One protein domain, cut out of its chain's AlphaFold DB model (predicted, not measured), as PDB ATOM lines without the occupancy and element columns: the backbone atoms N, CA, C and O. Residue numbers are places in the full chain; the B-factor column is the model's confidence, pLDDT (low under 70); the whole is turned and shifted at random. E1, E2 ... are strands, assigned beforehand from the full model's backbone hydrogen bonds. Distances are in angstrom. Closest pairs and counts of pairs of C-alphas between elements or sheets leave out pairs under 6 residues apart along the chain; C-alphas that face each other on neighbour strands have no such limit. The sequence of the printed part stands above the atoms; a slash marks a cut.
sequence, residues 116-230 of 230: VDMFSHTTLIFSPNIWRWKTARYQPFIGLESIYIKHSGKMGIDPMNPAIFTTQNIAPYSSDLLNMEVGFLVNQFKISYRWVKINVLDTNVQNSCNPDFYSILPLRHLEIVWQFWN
ATOM      1  N   VAL A 116     -10.790  27.801  42.161       79.56
ATOM      2  CA  VAL A 116     -11.561  28.656  41.255       79.56
ATOM      3  C   VAL A 116     -10.954  30.048  41.284       79.56
ATOM      4  O   VAL A 116     -10.847  30.621  42.358       79.56
ATOM      5  N   ASP A 117     -10.610  30.599  40.122       84.44
ATOM      6  CA  ASP A 117     -10.167  31.991  39.981       84.44
ATOM      7  C   ASP A 117     -11.358  32.936  39.881       84.44
ATOM      8  O   ASP A 117     -11.379  34.006  40.478       84.44
ATOM      9  N   MET A 118     -12.376  32.561  39.109       88.94
ATOM     10  CA  MET A 118     -13.593  33.353  38.996       88.94
ATOM     11  C   MET A 118     -14.777  32.497  38.586       88.94
ATOM     12  O   MET A 118     -14.627  31.461  37.944       88.94
ATOM     13  N   PHE A 119     -15.969  32.964  38.919       89.88
ATOM     14  CA  PHE A 119     -17.210  32.392  38.431       89.88
ATOM     15  C   PHE A 119     -18.228  33.490  38.148       89.88
ATOM     16  O   PHE A 119     -18.195  34.567  38.748       89.88
ATOM     17  N   SER A 120     -19.155  33.197  37.250       90.81
ATOM     18  CA  SER A 120     -20.330  34.002  36.976       90.81
ATOM     19  C   SER A 120     -21.511  33.080  36.731       90.81
ATOM     20  O   SER A 120     -21.409  32.094  36.011       90.81
ATOM     21  N   HIS A 121     -22.637  33.397  37.342       93.62
ATOM     22  CA  HIS A 121     -23.896  32.711  37.151       93.62
ATOM     23  C   HIS A 121     -24.972  33.757  36.908       93.62
ATOM     24  O   HIS A 121     -25.186  34.632  37.748       93.62
ATOM     25  N   THR A 122     -25.626  33.681  35.756       93.62
ATOM     26  CA  THR A 122     -26.656  34.632  35.344       93.62
ATOM     27  C   THR A 122     -27.900  33.882  34.915       93.62
ATOM     28  O   THR A 122     -27.835  33.063  34.008       93.62
ATOM     29  N   THR A 123     -29.037  34.198  35.520       94.44
ATOM     30  CA  THR A 123     -30.359  33.731  35.096       94.44
ATOM     31  C   THR A 123     -31.203  34.934  34.717       94.44
ATOM     32  O   THR A 123     -31.323  35.868  35.508       94.44
ATOM     33  N   LEU A 124     -31.811  34.908  33.541       95.50
ATOM     34  CA  LEU A 124     -32.670  35.961  33.028       95.50
ATOM     35  C   LEU A 124     -33.962  35.352  32.498       95.50
ATOM     36  O   LEU A 124     -33.945  34.388  31.742       95.50
ATOM     37  N   ILE A 125     -35.086  35.952  32.861       93.94
ATOM     38  CA  ILE A 125     -36.383  35.726  32.238       93.94
ATOM     39  C   ILE A 125     -36.912  37.089  31.831       93.94
ATOM     40  O   ILE A 125     -37.161  37.951  32.670       93.94
ATOM     41  N   PHE A 126     -37.108  37.280  30.537       92.62
ATOM     42  CA  PHE A 126     -37.731  38.461  29.972       92.62
ATOM     43  C   PHE A 126     -39.074  38.072  29.369       92.62
ATOM     44  O   PHE A 126     -39.154  37.190  28.518       92.62
ATOM     45  N   SER A 127     -40.133  38.736  29.807       89.62
ATOM     46  CA  SER A 127     -41.501  38.459  29.386       89.62
ATOM     47  C   SER A 127     -42.231  39.785  29.183       89.62
ATOM     48  O   SER A 127     -42.789  40.343  30.132       89.62
ATOM     49  N   PRO A 128     -42.168  40.371  27.973       81.69
ATOM     50  CA  PRO A 128     -42.620  41.732  27.748       81.69
ATOM     51  C   PRO A 128     -44.130  41.849  27.960       81.69
ATOM     52  O   PRO A 128     -44.929  41.397  27.145       81.69
ATOM     53  N   ASN A 129     -44.525  42.565  29.011       71.19
ATOM     54  CA  ASN A 129     -45.916  42.948  29.250       71.19
ATOM     55  C   ASN A 129     -46.225  44.334  28.645       71.19
ATOM     56  O   ASN A 129     -46.731  45.241  29.306       71.19
ATOM     57  N   ILE A 130     -45.829  44.534  27.384       68.00
ATOM     58  CA  ILE A 130     -45.997  45.802  26.657       68.00
ATOM     59  C   ILE A 130     -47.348  45.787  25.928       68.00
ATOM     60  O   ILE A 130     -47.846  44.725  25.567       68.00
ATOM     61  N   TRP A 131     -47.928  46.967  25.695       54.72
ATOM     62  CA  TRP A 131     -49.283  47.270  25.192       54.72
ATOM     63  C   TRP A 131     -49.982  46.254  24.265       54.72
ATOM     64  O   TRP A 131     -51.192  46.088  24.381       54.72
ATOM     65  N   ARG A 132     -49.269  45.579  23.351       66.81
ATOM     66  CA  ARG A 132     -49.856  44.573  22.439       66.81
ATOM     67  C   ARG A 132     -50.104  43.203  23.084       66.81
ATOM     68  O   ARG A 132     -50.931  42.452  22.583       66.81
ATOM     69  N   TRP A 133     -49.405  42.885  24.171       68.44
ATOM     70  CA  TRP A 133     -49.427  41.582  24.844       68.44
ATOM     71  C   TRP A 133     -50.197  41.597  26.164       68.44
ATOM     72  O   TRP A 133     -50.660  40.554  26.608       68.44
ATOM     73  N   LYS A 134     -50.418  42.781  26.750       67.31
ATOM     74  CA  LYS A 134     -51.138  42.944  28.025       67.31
ATOM     75  C   LYS A 134     -52.576  42.404  27.997       67.31
ATOM     76  O   LYS A 134     -53.105  42.012  29.030       67.31
ATOM     77  N   THR A 135     -53.207  42.394  26.823       70.44
ATOM     78  CA  THR A 135     -54.554  41.844  26.589       70.44
ATOM     79  C   THR A 135     -54.538  40.553  25.766       70.44
ATOM     80  O   THR A 135     -55.598  40.015  25.443       70.44
ATOM     81  N   ALA A 136     -53.357  40.054  25.387       72.00
ATOM     82  CA  ALA A 136     -53.237  38.858  24.571       72.00
ATOM     83  C   ALA A 136     -53.450  37.602  25.424       72.00
ATOM     84  O   ALA A 136     -53.043  37.533  26.579       72.00
ATOM     85  N   ARG A 137     -54.045  36.565  24.823       77.56
ATOM     86  CA  ARG A 137     -54.190  35.239  25.459       77.56
ATOM     87  C   ARG A 137     -52.863  34.487  25.601       77.56
ATOM     88  O   ARG A 137     -52.836  33.407  26.179       77.56
ATOM     89  N   TYR A 138     -51.803  35.016  25.003       82.81
ATOM     90  CA  TYR A 138     -50.492  34.401  24.919       82.81
ATOM     91  C   TYR A 138     -49.431  35.452  25.243       82.81
ATOM     92  O   TYR A 138     -49.439  36.545  24.676       82.81
ATOM     93  N   GLN A 139     -48.526  35.111  26.156       86.50
ATOM     94  CA  GLN A 139     -47.448  35.968  26.625       86.50
ATOM     95  C   GLN A 139     -46.107  35.378  26.169       86.50
ATOM     96  O   GLN A 139     -45.743  34.290  26.621       86.50
ATOM     97  N   PRO A 140     -45.380  36.041  25.252       89.81
ATOM     98  CA  PRO A 140     -44.062  35.578  24.844       89.81
ATOM     99  C   PRO A 140     -43.063  35.743  25.988       89.81
ATOM    100  O   PRO A 140     -43.155  36.697  26.760       89.81
ATOM    101  N   PHE A 141     -42.076  34.858  26.055       91.81
ATOM    102  CA  PHE A 141     -40.946  35.011  26.962       91.81
ATOM    103  C   PHE A 141     -39.647  34.487  26.347       91.81
ATOM    104  O   PHE A 141     -39.649  33.656  25.434       91.81
ATOM    105  N   ILE A 142     -38.539  34.987  26.886       93.38
ATOM    106  CA  ILE A 142     -37.180  34.527  26.629       93.38
ATOM    107  C   ILE A 142     -36.538  34.238  27.985       93.38
ATOM    108  O   ILE A 142     -36.530  35.097  28.864       93.38
ATOM    109  N   GLY A 143     -36.025  33.028  28.154       93.81
ATOM    110  CA  GLY A 143     -35.228  32.588  29.288       93.81
ATOM    111  C   GLY A 143     -33.769  32.399  28.881       93.81
ATOM    112  O   GLY A 143     -33.480  31.939  27.777       93.81
ATOM    113  N   LEU A 144     -32.853  32.740  29.774       93.94
ATOM    114  CA  LEU A 144     -31.424  32.510  29.619       93.94
ATOM    115  C   LEU A 144     -30.828  32.106  30.965       93.94
ATOM    116  O   LEU A 144     -31.124  32.712  31.989       93.94
ATOM    117  N   GLU A 145     -29.959  31.109  30.954       93.62
ATOM    118  CA  GLU A 145     -29.118  30.736  32.086       93.62
ATOM    119  C   GLU A 145     -27.688  30.560  31.572       93.62
ATOM    120  O   GLU A 145     -27.461  29.834  30.609       93.62
ATOM    121  N   SER A 146     -26.732  31.250  32.181       89.44
ATOM    122  CA  SER A 146     -25.312  31.182  31.846       89.44
ATOM    123  C   SER A 146     -24.514  30.872  33.106       89.44
ATOM    124  O   SER A 146     -24.687  31.534  34.132       89.44
ATOM    125  N   ILE A 147     -23.653  29.864  33.023       88.75
ATOM    126  CA  ILE A 147     -22.731  29.444  34.076       88.75
ATOM    127  C   ILE A 147     -21.329  29.476  33.481       88.75
ATOM    128  O   ILE A 147     -21.000  28.664  32.624       88.75
ATOM    129  N   TYR A 148     -20.504  30.385  33.980       86.44
ATOM    130  CA  TYR A 148     -19.104  30.518  33.619       86.44
ATOM    131  C   TYR A 148     -18.233  30.270  34.845       86.44
ATOM    132  O   TYR A 148     -18.455  30.868  35.900       86.44
ATOM    133  N   ILE A 149     -17.219  29.420  34.723       84.75
ATOM    134  CA  ILE A 149     -16.251  29.153  35.788       84.75
ATOM    135  C   ILE A 149     -14.857  29.112  35.176       84.75
ATOM    136  O   ILE A 149     -14.611  28.375  34.227       84.75
ATOM    137  N   LYS A 150     -13.930  29.877  35.745       84.19
ATOM    138  CA  LYS A 150     -12.500  29.790  35.460       84.19
ATOM    139  C   LYS A 150     -11.804  29.128  36.640       84.19
ATOM    140  O   LYS A 150     -11.839  29.640  37.759       84.19
ATOM    141  N   HIS A 151     -11.164  28.008  36.369       81.06
ATOM    142  CA  HIS A 151     -10.376  27.246  37.319       81.06
ATOM    143  C   HIS A 151      -8.922  27.707  37.282       81.06
ATOM    144  O   HIS A 151      -8.381  27.976  36.209       81.06
ATOM    145  N   SER A 152      -8.285  27.748  38.452       77.56
ATOM    146  CA  SER A 152      -6.866  28.103  38.577       77.56
ATOM    147  C   SER A 152      -5.933  27.004  38.059       77.56
ATOM    148  O   SER A 152      -4.746  27.243  37.855       77.56
ATOM    149  N   GLY A 153      -6.459  25.787  37.867       69.69
ATOM    150  CA  GLY A 153      -5.673  24.598  37.529       69.69
ATOM    151  C   GLY A 153      -4.923  23.999  38.724       69.69
ATOM    152  O   GLY A 153      -4.219  23.005  38.562       69.69
ATOM    153  N   LYS A 154      -5.096  24.566  39.926       69.38
ATOM    154  CA  LYS A 154      -4.562  24.062  41.195       69.38
ATOM    155  C   LYS A 154      -5.688  23.389  41.987       69.38
ATOM    156  O   LYS A 154      -6.807  23.892  41.994       69.38
ATOM    157  N   MET A 155      -5.414  22.260  42.645       64.19
ATOM    158  CA  MET A 155      -6.410  21.501  43.433       64.19
ATOM    159  C   MET A 155      -7.655  21.059  42.629       64.19
ATOM    160  O   MET A 155      -8.783  21.106  43.119       64.19
ATOM    161  N   GLY A 156      -7.472  20.656  41.368       58.88
ATOM    162  CA  GLY A 156      -8.559  20.100  40.561       58.88
ATOM    163  C   GLY A 156      -8.851  18.635  40.900       58.88
ATOM    164  O   GLY A 156      -7.958  17.888  41.292       58.88
ATOM    165  N   ILE A 157     -10.109  18.214  40.733       57.56
ATOM    166  CA  ILE A 157     -10.507  16.815  40.933       57.56
ATOM    167  C   ILE A 157     -10.106  16.006  39.694       57.56
ATOM    168  O   ILE A 157     -10.670  16.196  38.608       57.56
ATOM    169  N   ASP A 158      -9.161  15.082  39.877       60.84
ATOM    170  CA  ASP A 158      -8.889  14.004  38.926       60.84
ATOM    171  C   ASP A 158      -9.802  12.815  39.284       60.84
ATOM    172  O   ASP A 158      -9.597  12.178  40.318       60.84
ATOM    173  N   PRO A 159     -10.841  12.508  38.487       58.72
ATOM    174  CA  PRO A 159     -11.735  11.389  38.773       58.72
ATOM    175  C   PRO A 159     -11.050  10.022  38.621       58.72
ATOM    176  O   PRO A 159     -11.575   9.034  39.129       58.72
ATOM    177  N   MET A 160      -9.905   9.948  37.929       60.78
ATOM    178  CA  MET A 160      -9.128   8.714  37.770       60.78
ATOM    179  C   MET A 160      -8.153   8.500  38.925       60.78
ATOM    180  O   MET A 160      -7.903   7.363  39.315       60.78
ATOM    181  N   ASN A 161      -7.660   9.590  39.509       60.22
ATOM    182  CA  ASN A 161      -6.851   9.574  40.721       60.22
ATOM    183  C   ASN A 161      -7.504  10.489  41.763       60.22
ATOM    184  O   ASN A 161      -7.019  11.607  41.947       60.22
ATOM    185  N   PRO A 162      -8.600  10.056  42.426       54.47
ATOM    186  CA  PRO A 162      -9.301  10.861  43.419       54.47
ATOM    187  C   PRO A 162      -8.316  11.313  44.498       54.47
ATOM    188  O   PRO A 162      -7.852  10.554  45.349       54.47
ATOM    189  N   ALA A 163      -7.949  12.577  44.379       49.56
ATOM    190  CA  ALA A 163      -6.822  13.179  45.041       49.56
ATOM    191  C   ALA A 163      -7.236  13.635  46.433       49.56
ATOM    192  O   ALA A 163      -7.537  14.804  46.641       49.56
ATOM    193  N   ILE A 164      -7.210  12.736  47.413       46.53
ATOM    194  CA  ILE A 164      -7.112  13.211  48.798       46.53
ATOM    195  C   ILE A 164      -5.722  13.869  49.009       46.53
ATOM    196  O   ILE A 164      -5.566  14.648  49.938       46.53
ATOM    197  N   PHE A 165      -4.738  13.665  48.100       44.91
ATOM    198  CA  PHE A 165      -3.366  14.185  48.255       44.91
ATOM    199  C   PHE A 165      -2.567  14.558  46.977       44.91
ATOM    200  O   PHE A 165      -1.379  14.848  47.101       44.91
ATOM    201  N   THR A 166      -3.113  14.557  45.749       47.19
ATOM    202  CA  THR A 166      -2.297  14.912  44.559       47.19
ATOM    203  C   THR A 166      -2.399  16.399  44.201       47.19
ATOM    204  O   THR A 166      -3.400  16.893  43.691       47.19
ATOM    205  N   THR A 167      -1.313  17.135  44.442       53.62
ATOM    206  CA  THR A 167      -1.104  18.519  43.995       53.62
ATOM    207  C   THR A 167      -0.714  18.548  42.516       53.62
ATOM    208  O   THR A 167       0.424  18.831  42.146       53.62
ATOM    209  N   GLN A 168      -1.657  18.228  41.630       56.78
ATOM    210  CA  GLN A 168      -1.448  18.451  40.200       56.78
ATOM    211  C   GLN A 168      -1.635  19.943  39.893       56.78
ATOM    212  O   GLN A 168      -2.734  20.482  40.015       56.78
ATOM    213  N   ASN A 169      -0.538  20.612  39.527       61.19
ATOM    214  CA  ASN A 169      -0.551  21.968  38.981       61.19
ATOM    215  C   ASN A 169      -0.712  21.877  37.465       61.19
ATOM    216  O   ASN A 169       0.200  21.430  36.771       61.19
ATOM    217  N   ILE A 170      -1.859  22.308  36.957       68.44
ATOM    218  CA  ILE A 170      -2.170  22.321  35.526       68.44
ATOM    219  C   ILE A 170      -2.422  23.764  35.098       68.44
ATOM    220  O   ILE A 170      -2.638  24.648  35.930       68.44
ATOM    221  N   ALA A 171      -2.341  24.028  33.795       71.88
ATOM    222  CA  ALA A 171      -2.707  25.326  33.257       71.88
ATOM    223  C   ALA A 171      -4.169  25.676  33.627       71.88
ATOM    224  O   ALA A 171      -5.032  24.792  33.612       71.88
ATOM    225  N   PRO A 172      -4.464  26.949  33.939       77.06
ATOM    226  CA  PRO A 172      -5.829  27.416  34.154       77.06
ATOM    227  C   PRO A 172      -6.736  27.082  32.964       77.06
ATOM    228  O   PRO A 172      -6.326  27.222  31.810       77.06
ATOM    229  N   TYR A 173      -7.981  26.708  33.242       76.62
ATOM    230  CA  TYR A 173      -8.986  26.387  32.225       76.62
ATOM    231  C   TYR A 173     -10.337  27.002  32.586       76.62
ATOM    232  O   TYR A 173     -10.585  27.362  33.738       76.62
ATOM    233  N   SER A 174     -11.225  27.146  31.606       78.88
ATOM    234  CA  SER A 174     -12.570  27.680  31.817       78.88
ATOM    235  C   SER A 174     -13.645  26.748  31.277       78.88
ATOM    236  O   SER A 174     -13.436  25.982  30.340       78.88
ATOM    237  N   SER A 175     -14.820  26.835  31.887       77.94
ATOM    238  CA  SER A 175     -16.044  26.195  31.431       77.94
ATOM    239  C   SER A 175     -17.136  27.248  31.293       77.94
ATOM    240  O   SER A 175     -17.268  28.128  32.145       77.94
ATOM    241  N   ASP A 176     -17.890  27.171  30.198       81.69
ATOM    242  CA  ASP A 176     -19.046  28.023  29.930       81.69
ATOM    243  C   ASP A 176     -20.216  27.154  29.467       81.69
ATOM    244  O   ASP A 176     -20.085  26.333  28.550       81.69
ATOM    245  N   LEU A 177     -21.353  27.314  30.132       83.31
ATOM    246  CA  LEU A 177     -22.594  26.618  29.839       83.31
ATOM    247  C   LEU A 177     -23.717  27.637  29.708       83.31
ATOM    248  O   LEU A 177     -24.056  28.329  30.665       83.31
ATOM    249  N   LEU A 178     -24.335  27.662  28.531       86.31
ATOM    250  CA  LEU A 178     -25.473  28.507  28.215       86.31
ATOM    251  C   LEU A 178     -26.711  27.648  27.921       86.31
ATOM    252  O   LEU A 178     -26.701  26.793  27.032       86.31
ATOM    253  N   ASN A 179     -27.799  27.922  28.632       89.38
ATOM    254  CA  ASN A 179     -29.139  27.455  28.309       89.38
ATOM    255  C   ASN A 179     -29.975  28.647  27.841       89.38
ATOM    256  O   ASN A 179     -29.944  29.719  28.444       89.38
ATOM    257  N   MET A 180     -30.749  28.456  26.779       91.88
ATOM    258  CA  MET A 180     -31.682  29.460  26.271       91.88
ATOM    259  C   MET A 180     -33.053  28.832  26.071       91.88
ATOM    260  O   MET A 180     -33.161  27.695  25.621       91.88
ATOM    261  N   GLU A 181     -34.110  29.572  26.369       93.38
ATOM    262  CA  GLU A 181     -35.491  29.143  26.174       93.38
ATOM    263  C   GLU A 181     -36.276  30.275  25.518       93.38
ATOM    264  O   GLU A 181     -36.178  31.425  25.931       93.38
ATOM    265  N   VAL A 182     -37.064  29.971  24.493       92.31
ATOM    266  CA  VAL A 182     -37.985  30.936  23.879       92.31
ATOM    267  C   VAL A 182     -39.338  30.273  23.739       92.31
ATOM    268  O   VAL A 182     -39.438  29.149  23.248       92.31
ATOM    269  N   GLY A 183     -40.398  30.955  24.155       91.81
ATOM    270  CA  GLY A 183     -41.719  30.352  24.129       91.81
ATOM    271  C   GLY A 183     -42.860  31.309  24.391       91.81
ATOM    272  O   GLY A 183     -42.694  32.528  24.451       91.81
ATOM    273  N   PHE A 184     -44.035  30.712  24.550       88.94
ATOM    274  CA  PHE A 184     -45.272  31.390  24.889       88.94
ATOM    275  C   PHE A 184     -45.911  30.730  26.107       88.94
ATOM    276  O   PHE A 184     -45.960  29.503  26.224       88.94
ATOM    277  N   LEU A 185     -46.441  31.569  26.989       85.88
ATOM    278  CA  LEU A 185     -47.327  31.183  28.075       85.88
ATOM    279  C   LEU A 185     -48.770  31.467  27.653       85.88
ATOM    280  O   LEU A 185     -49.090  32.581  27.249       85.88
ATOM    281  N   VAL A 186     -49.635  30.464  27.735       84.38
ATOM    282  CA  VAL A 186     -51.074  30.548  27.469       84.38
ATOM    283  C   VAL A 186     -51.793  30.156  28.751       84.38
ATOM    284  O   VAL A 186     -51.947  28.972  29.048       84.38
ATOM    285  N   ASN A 187     -52.216  31.146  29.537       79.75
ATOM    286  CA  ASN A 187     -52.706  30.938  30.904       79.75
ATOM    287  C   ASN A 187     -51.687  30.141  31.750       79.75
ATOM    288  O   ASN A 187     -50.589  30.622  32.002       79.75
ATOM    289  N   GLN A 188     -52.041  28.921  32.163       81.31
ATOM    290  CA  GLN A 188     -51.207  27.997  32.941       81.31
ATOM    291  C   GLN A 188     -50.407  27.025  32.062       81.31
ATOM    292  O   GLN A 188     -49.833  26.065  32.561       81.31
ATOM    293  N   PHE A 189     -50.388  27.212  30.745       85.69
ATOM    294  CA  PHE A 189     -49.704  26.306  29.833       85.69
ATOM    295  C   PHE A 189     -48.490  26.964  29.187       85.69
ATOM    296  O   PHE A 189     -48.584  28.069  28.659       85.69
ATOM    297  N   LYS A 190     -47.358  26.265  29.186       90.81
ATOM    298  CA  LYS A 190     -46.099  26.702  28.585       90.81
ATOM    299  C   LYS A 190     -45.774  25.843  27.368       90.81
ATOM    300  O   LYS A 190     -45.715  24.619  27.481       90.81
ATOM    301  N   ILE A 191     -45.504  26.501  26.240       90.69
ATOM    302  CA  ILE A 191     -44.904  25.891  25.048       90.69
ATOM    303  C   ILE A 191     -43.610  26.638  24.748       90.69
ATOM    304  O   ILE A 191     -43.638  27.858  24.562       90.69
ATOM    305  N   SER A 192     -42.487  25.932  24.678       91.75
ATOM    306  CA  SER A 192     -41.192  26.564  24.423       91.75
ATOM    307  C   SER A 192     -40.211  25.673  23.673       91.75
ATOM    308  O   SER A 192     -40.284  24.446  23.701       91.75
ATOM    309  N   TYR A 193     -39.275  26.333  23.002       90.88
ATOM    310  CA  TYR A 193     -38.071  25.742  22.448       90.88
ATOM    311  C   TYR A 193     -36.923  26.030  23.408       90.88
ATOM    312  O   TYR A 193     -36.671  27.194  23.729       90.88
ATOM    313  N   ARG A 194     -36.244  24.982  23.874       89.19
ATOM    314  CA  ARG A 194     -35.120  25.085  24.804       89.19
ATOM    315  C   ARG A 194     -33.850  24.555  24.157       89.19
ATOM    316  O   ARG A 194     -33.798  23.406  23.731       89.19
ATOM    317  N   TRP A 195     -32.825  25.391  24.112       86.38
ATOM    318  CA  TRP A 195     -31.466  25.001  23.778       86.38
ATOM    319  C   TRP A 195     -30.691  24.773  25.070       86.38
ATOM    320  O   TRP A 195     -30.580  25.679  25.895       86.38
ATOM    321  N   VAL A 196     -30.170  23.562  25.244       81.88
ATOM    322  CA  VAL A 196     -29.520  23.131  26.486       81.88
ATOM    323  C   VAL A 196     -28.023  22.921  26.257       81.88
ATOM    324  O   VAL A 196     -27.625  22.361  25.235       81.88
ATOM    325  N   LYS A 197     -27.204  23.344  27.231       72.62
ATOM    326  CA  LYS A 197     -25.751  23.110  27.308       72.62
ATOM    327  C   LYS A 197     -24.994  23.565  26.056       72.62
ATOM    328  O   LYS A 197     -24.139  22.851  25.527       72.62
ATOM    329  N   ILE A 198     -25.296  24.769  25.576       65.56
ATOM    330  CA  ILE A 198     -24.491  25.410  24.539       65.56
ATOM    331  C   ILE A 198     -23.184  25.874  25.188       65.56
ATOM    332  O   ILE A 198     -23.196  26.727  26.067       65.56
ATOM    333  N   ASN A 199     -22.060  25.330  24.731       66.94
ATOM    334  CA  ASN A 199     -20.754  25.945  24.957       66.94
ATOM    335  C   ASN A 199     -20.501  26.930  23.805       66.94
ATOM    336  O   ASN A 199     -20.482  26.519  22.640       66.94
ATOM    337  N   VAL A 200     -20.392  28.223  24.122       60.59
ATOM    338  CA  VAL A 200     -20.219  29.305  23.137       60.59
ATOM    339  C   VAL A 200     -18.754  29.456  22.721       60.59
ATOM    340  O   VAL A 200     -18.478  29.897  21.607       60.59
ATOM    341  N   LEU A 201     -17.822  29.074  23.597       59.81
ATOM    342  CA  LEU A 201     -16.395  29.358  23.447       59.81
ATOM    343  C   LEU A 201     -15.601  28.179  22.875       59.81
ATOM    344  O   LEU A 201     -14.644  28.413  22.143       59.81
ATOM    345  N   ASP A 202     -16.000  26.934  23.160       56.72
ATOM    346  CA  ASP A 202     -15.266  25.748  22.703       56.72
ATOM    347  C   ASP A 202     -16.181  24.553  22.350       56.72
ATOM    348  O   ASP A 202     -17.369  24.484  22.685       56.72
ATOM    349  N   THR A 203     -15.623  23.584  21.630       54.66
ATOM    350  CA  THR A 203     -16.246  22.284  21.334       54.66
ATOM    351  C   THR A 203     -16.215  21.337  22.532       54.66
ATOM    352  O   THR A 203     -17.085  20.472  22.647       54.66
ATOM    353  N   ASN A 204     -15.286  21.564  23.459       56.94
ATOM    354  CA  ASN A 204     -15.028  20.726  24.619       56.94
ATOM    355  C   ASN A 204     -15.295  21.511  25.909       56.94
ATOM    356  O   ASN A 204     -14.728  22.576  26.128       56.94
ATOM    357  N   VAL A 205     -16.176  21.003  26.776       59.62
ATOM    358  CA  VAL A 205     -16.335  21.548  28.134       59.62
ATOM    359  C   VAL A 205     -15.321  20.837  29.026       59.62
ATOM    360  O   VAL A 205     -15.525  19.675  29.383       59.62
ATOM    361  N   GLN A 206     -14.216  21.508  29.355       61.53
ATOM    362  CA  GLN A 206     -13.235  20.977  30.299       61.53
ATOM    363  C   GLN A 206     -13.770  21.135  31.727       61.53
ATOM    364  O   GLN A 206     -13.959  22.243  32.223       61.53
ATOM    365  N   ASN A 207     -14.047  20.011  32.380       61.19
ATOM    366  CA  ASN A 207     -14.603  19.943  33.734       61.19
ATOM    367  C   ASN A 207     -13.671  19.232  34.729       61.19
ATOM    368  O   ASN A 207     -14.029  19.078  35.895       61.19
ATOM    369  N   SER A 208     -12.502  18.782  34.274       61.31
ATOM    370  CA  SER A 208     -11.500  18.096  35.083       61.31
ATOM    371  C   SER A 208     -10.121  18.696  34.837       61.31
ATOM    372  O   SER A 208      -9.854  19.298  33.794       61.31
ATOM    373  N   CYS A 209      -9.245  18.507  35.820       59.81
ATOM    374  CA  CYS A 209      -7.834  18.812  35.698       59.81
ATOM    375  C   CYS A 209      -7.153  17.913  34.650       59.81
ATOM    376  O   CYS A 209      -6.235  18.374  33.992       59.81
ATOM    377  N   ASN A 210      -7.633  16.694  34.391       63.84
ATOM    378  CA  ASN A 210      -7.019  15.805  33.405       63.84
ATOM    379  C   ASN A 210      -7.342  16.241  31.950       63.84
ATOM    380  O   ASN A 210      -8.497  16.111  31.539       63.84
ATOM    381  N   PRO A 211      -6.362  16.735  31.160       59.00
ATOM    382  CA  PRO A 211      -6.591  17.177  29.781       59.00
ATOM    383  C   PRO A 211      -6.774  16.009  28.798       59.00
ATOM    384  O   PRO A 211      -7.333  16.204  27.721       59.00
ATOM    385  N   ASP A 212      -6.329  14.803  29.168       59.03
ATOM    386  CA  ASP A 212      -6.376  13.604  28.327       59.03
ATOM    387  C   ASP A 212      -7.718  12.860  28.430       59.03
ATOM    388  O   ASP A 212      -7.955  11.906  27.686       59.03
ATOM    389  N   PHE A 213      -8.607  13.267  29.346       54.62
ATOM    390  CA  PHE A 213      -9.859  12.561  29.605       54.62
ATOM    391  C   PHE A 213     -11.104  13.375  29.266       54.62
ATOM    392  O   PHE A 213     -11.206  14.566  29.541       54.62
ATOM    393  N   TYR A 214     -12.046  12.658  28.646       54.09
ATOM    394  CA  TYR A 214     -13.245  13.126  27.959       54.09
ATOM    395  C   TYR A 214     -13.813  14.439  28.497       54.09
ATOM    396  O   TYR A 214     -14.587  14.455  29.456       54.09
ATOM    397  N   SER A 215     -13.523  15.524  27.778       53.66
ATOM    398  CA  SER A 215     -14.409  16.678  27.744       53.66
ATOM    399  C   SER A 215     -15.836  16.168  27.608       53.66
ATOM    400  O   SER A 215     -16.115  15.375  26.699       53.66
ATOM    401  N   ILE A 216     -16.726  16.580  28.511       54.44
ATOM    402  CA  ILE A 216     -18.139  16.231  28.384       54.44
ATOM    403  C   ILE A 216     -18.548  16.704  26.995       54.44
ATOM    404  O   ILE A 216     -18.514  17.908  26.727       54.44
ATOM    405  N   LEU A 217     -18.885  15.758  26.109       55.56
ATOM    406  CA  LEU A 217     -19.444  16.094  24.810       55.56
ATOM    407  C   LEU A 217     -20.643  16.985  25.111       55.56
ATOM    408  O   LEU A 217     -21.554  16.531  25.819       55.56
ATOM    409  N   PRO A 218     -20.650  18.249  24.655       54.91
ATOM    410  CA  PRO A 218     -21.808  19.082  24.858       54.91
ATOM    411  C   PRO A 218     -22.923  18.416  24.058       54.91
ATOM    412  O   PRO A 218     -22.962  18.494  22.830       54.91
ATOM    413  N   LEU A 219     -23.803  17.689  24.748       57.34
ATOM    414  CA  LEU A 219     -25.072  17.244  24.198       57.34
ATOM    415  C   LEU A 219     -25.885  18.519  23.995       57.34
ATOM    416  O   LEU A 219     -26.623  18.955  24.872       57.34
ATOM    417  N   ARG A 220     -25.626  19.170  22.860       68.25
ATOM    418  CA  ARG A 220     -26.382  20.299  22.350       68.25
ATOM    419  C   ARG A 220     -27.633  19.695  21.754       68.25
ATOM    420  O   ARG A 220     -27.586  19.105  20.675       68.25
ATOM    421  N   HIS A 221     -28.743  19.812  22.453       77.62
ATOM    422  CA  HIS A 221     -30.014  19.357  21.923       77.62
ATOM    423  C   HIS A 221     -31.063  20.449  22.056       77.62
ATOM    424  O   HIS A 221     -31.048  21.271  22.974       77.62
ATOM    425  N   LEU A 222     -31.933  20.472  21.052       83.00
ATOM    426  CA  LEU A 222     -33.128  21.291  21.027       83.00
ATOM    427  C   LEU A 222     -34.256  20.465  21.632       83.00
ATOM    428  O   LEU A 222     -34.574  19.384  21.136       83.00
ATOM    429  N   GLU A 223     -34.872  20.984  22.678       87.81
ATOM    430  CA  GLU A 223     -36.062  20.398  23.278       87.81
ATOM    431  C   GLU A 223     -37.281  21.237  22.913       87.81
ATOM    432  O   GLU A 223     -37.231  22.468  22.913       87.81
ATOM    433  N   ILE A 224     -38.393  20.558  22.644       86.44
ATOM    434  CA  ILE A 224     -39.709  21.188  22.569       86.44
ATOM    435  C   ILE A 224     -40.435  20.820  23.858       86.44
ATOM    436  O   ILE A 224     -40.742  19.651  24.093       86.44
ATOM    437  N   VAL A 225     -40.678  21.812  24.708       87.06
ATOM    438  CA  VAL A 225     -41.251  21.624  26.040       87.06
ATOM    439  C   VAL A 225     -42.722  22.020  26.022       87.06
ATOM    440  O   VAL A 225     -43.074  23.116  25.590       87.06
ATOM    441  N   TRP A 226     -43.567  21.128  26.538       89.94
ATOM    442  CA  TRP A 226     -44.992  21.349  26.769       89.94
ATOM    443  C   TRP A 226     -45.256  21.077  28.248       89.94
ATOM    444  O   TRP A 226     -45.052  19.955  28.711       89.94
ATOM    445  N   GLN A 227     -45.647  22.094  29.011       89.12
ATOM    446  CA  GLN A 227     -45.746  21.988  30.468       89.12
ATOM    447  C   GLN A 227     -46.970  22.736  31.000       89.12
ATOM    448  O   GLN A 227     -47.181  23.897  30.667       89.12
ATOM    449  N   PHE A 228     -47.739  22.088  31.877       84.44
ATOM    450  CA  PHE A 228     -48.773  22.742  32.682       84.44
ATOM    451  C   PHE A 228     -48.161  23.260  33.990       84.44
ATOM    452  O   PHE A 228     -47.386  22.558  34.642       84.44
ATOM    453  N   TRP A 229     -48.474  24.498  34.347       71.12
ATOM    454  CA  TRP A 229     -48.158  25.114  35.630       71.12
ATOM    455  C   TRP A 229     -49.374  24.932  36.538       71.12
ATOM    456  O   TRP A 229     -50.423  25.518  36.278       71.12
ATOM    457  N   ASN A 230     -49.228  24.083  37.557       54.22
ATOM    458  CA  ASN A 230     -50.189  23.976  38.657       54.22
ATOM    459  C   ASN A 230     -49.937  25.076  39.687       54.22
ATOM    460  O   ASN A 230     -48.744  25.338  39.964       54.22
TER     461      ASN A 230
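Overview. This is residues 116 to 230 of the 230 residues of an uncharacterized protein of marine metagenome (UniProt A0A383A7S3). The model is one long, narrow, twisted sheet of five strands, E1 to E5, whose strands run along the longest axis, with no named helix over either face. E1, E2 and E3 make the long part of this slab, while the shorter E4 and E5 widen it at one end; loop 127 to 138 lies at that end, loop 152 to 172 at the opposite end, and loop 199 to 220 runs out toward that opposite end and comes back. The printed part has 115 residues, and the sheet's order, E1 - E2 - E3 - E4 - E5, is also the order along the chain, antiparallel throughout. The class is all strand, though 56 of the 115 residues, under half, are in named elements. The whole is loose, with a radius of gyration of the C-alphas of 19.4 A, and a rod in outline, spanning 61 by 27 by 23 A.

Along the chain. E3, the longest strand, holds residues 173 to 186 and measures 42.6 A, from C-alpha 173 at (-8.986, 26.387, 32.225) to C-alpha 186 at (-51.074, 30.548, 27.469). E2, residues 139 to 151, measures 39.6 A. E1, residues 116 to 126, begins at C-alpha 116 (-11.561, 28.656, 41.255) and measures 30.1 A. E4, residues 189 to 198, is 25.8 A long. E5, residues 221 to 228, is 21.9 A long and ends at C-alpha 228 (-48.773, 22.742, 32.682).

Arrangement. The five strands form a meander, each strand the antiparallel neighbour of the one before, and each successive pair is a hairpin. E2 and E3 stand at 170 degrees between their directions; N 143 and O 181 are 2.7 A apart, within hydrogen-bond range. E1, an edge strand, stands at 179 degrees to E2, with N 120 and O 148 at 2.8 A. E3 and E4 stand at 165 degrees; C-alphas 183 and 192 face each other at 3.8 A, and N 182 and O 193 are 2.9 A apart. E5, the other edge strand, stands at 154 degrees to E4, with N 190 and O 227 at 2.8 A. E1 is apart from E4 and E5, and E2 is apart from E5. From edge to edge the strands' lines turn by 50 degrees.

Size, cuts and confidence. The two C-alphas farthest apart, those of Thr 135 and Phe 165, are 62.1 A from each other. The printed part has no cut and ends at residue 230, the chain's last. The link from E3 to E4 is tight; the other three links are long, with 12, 21 and 22 residues. Mean pLDDT of the printed part is 74.9, and residues 130 to 134, 153 to 170, 198 to 220 and 230 are under 70.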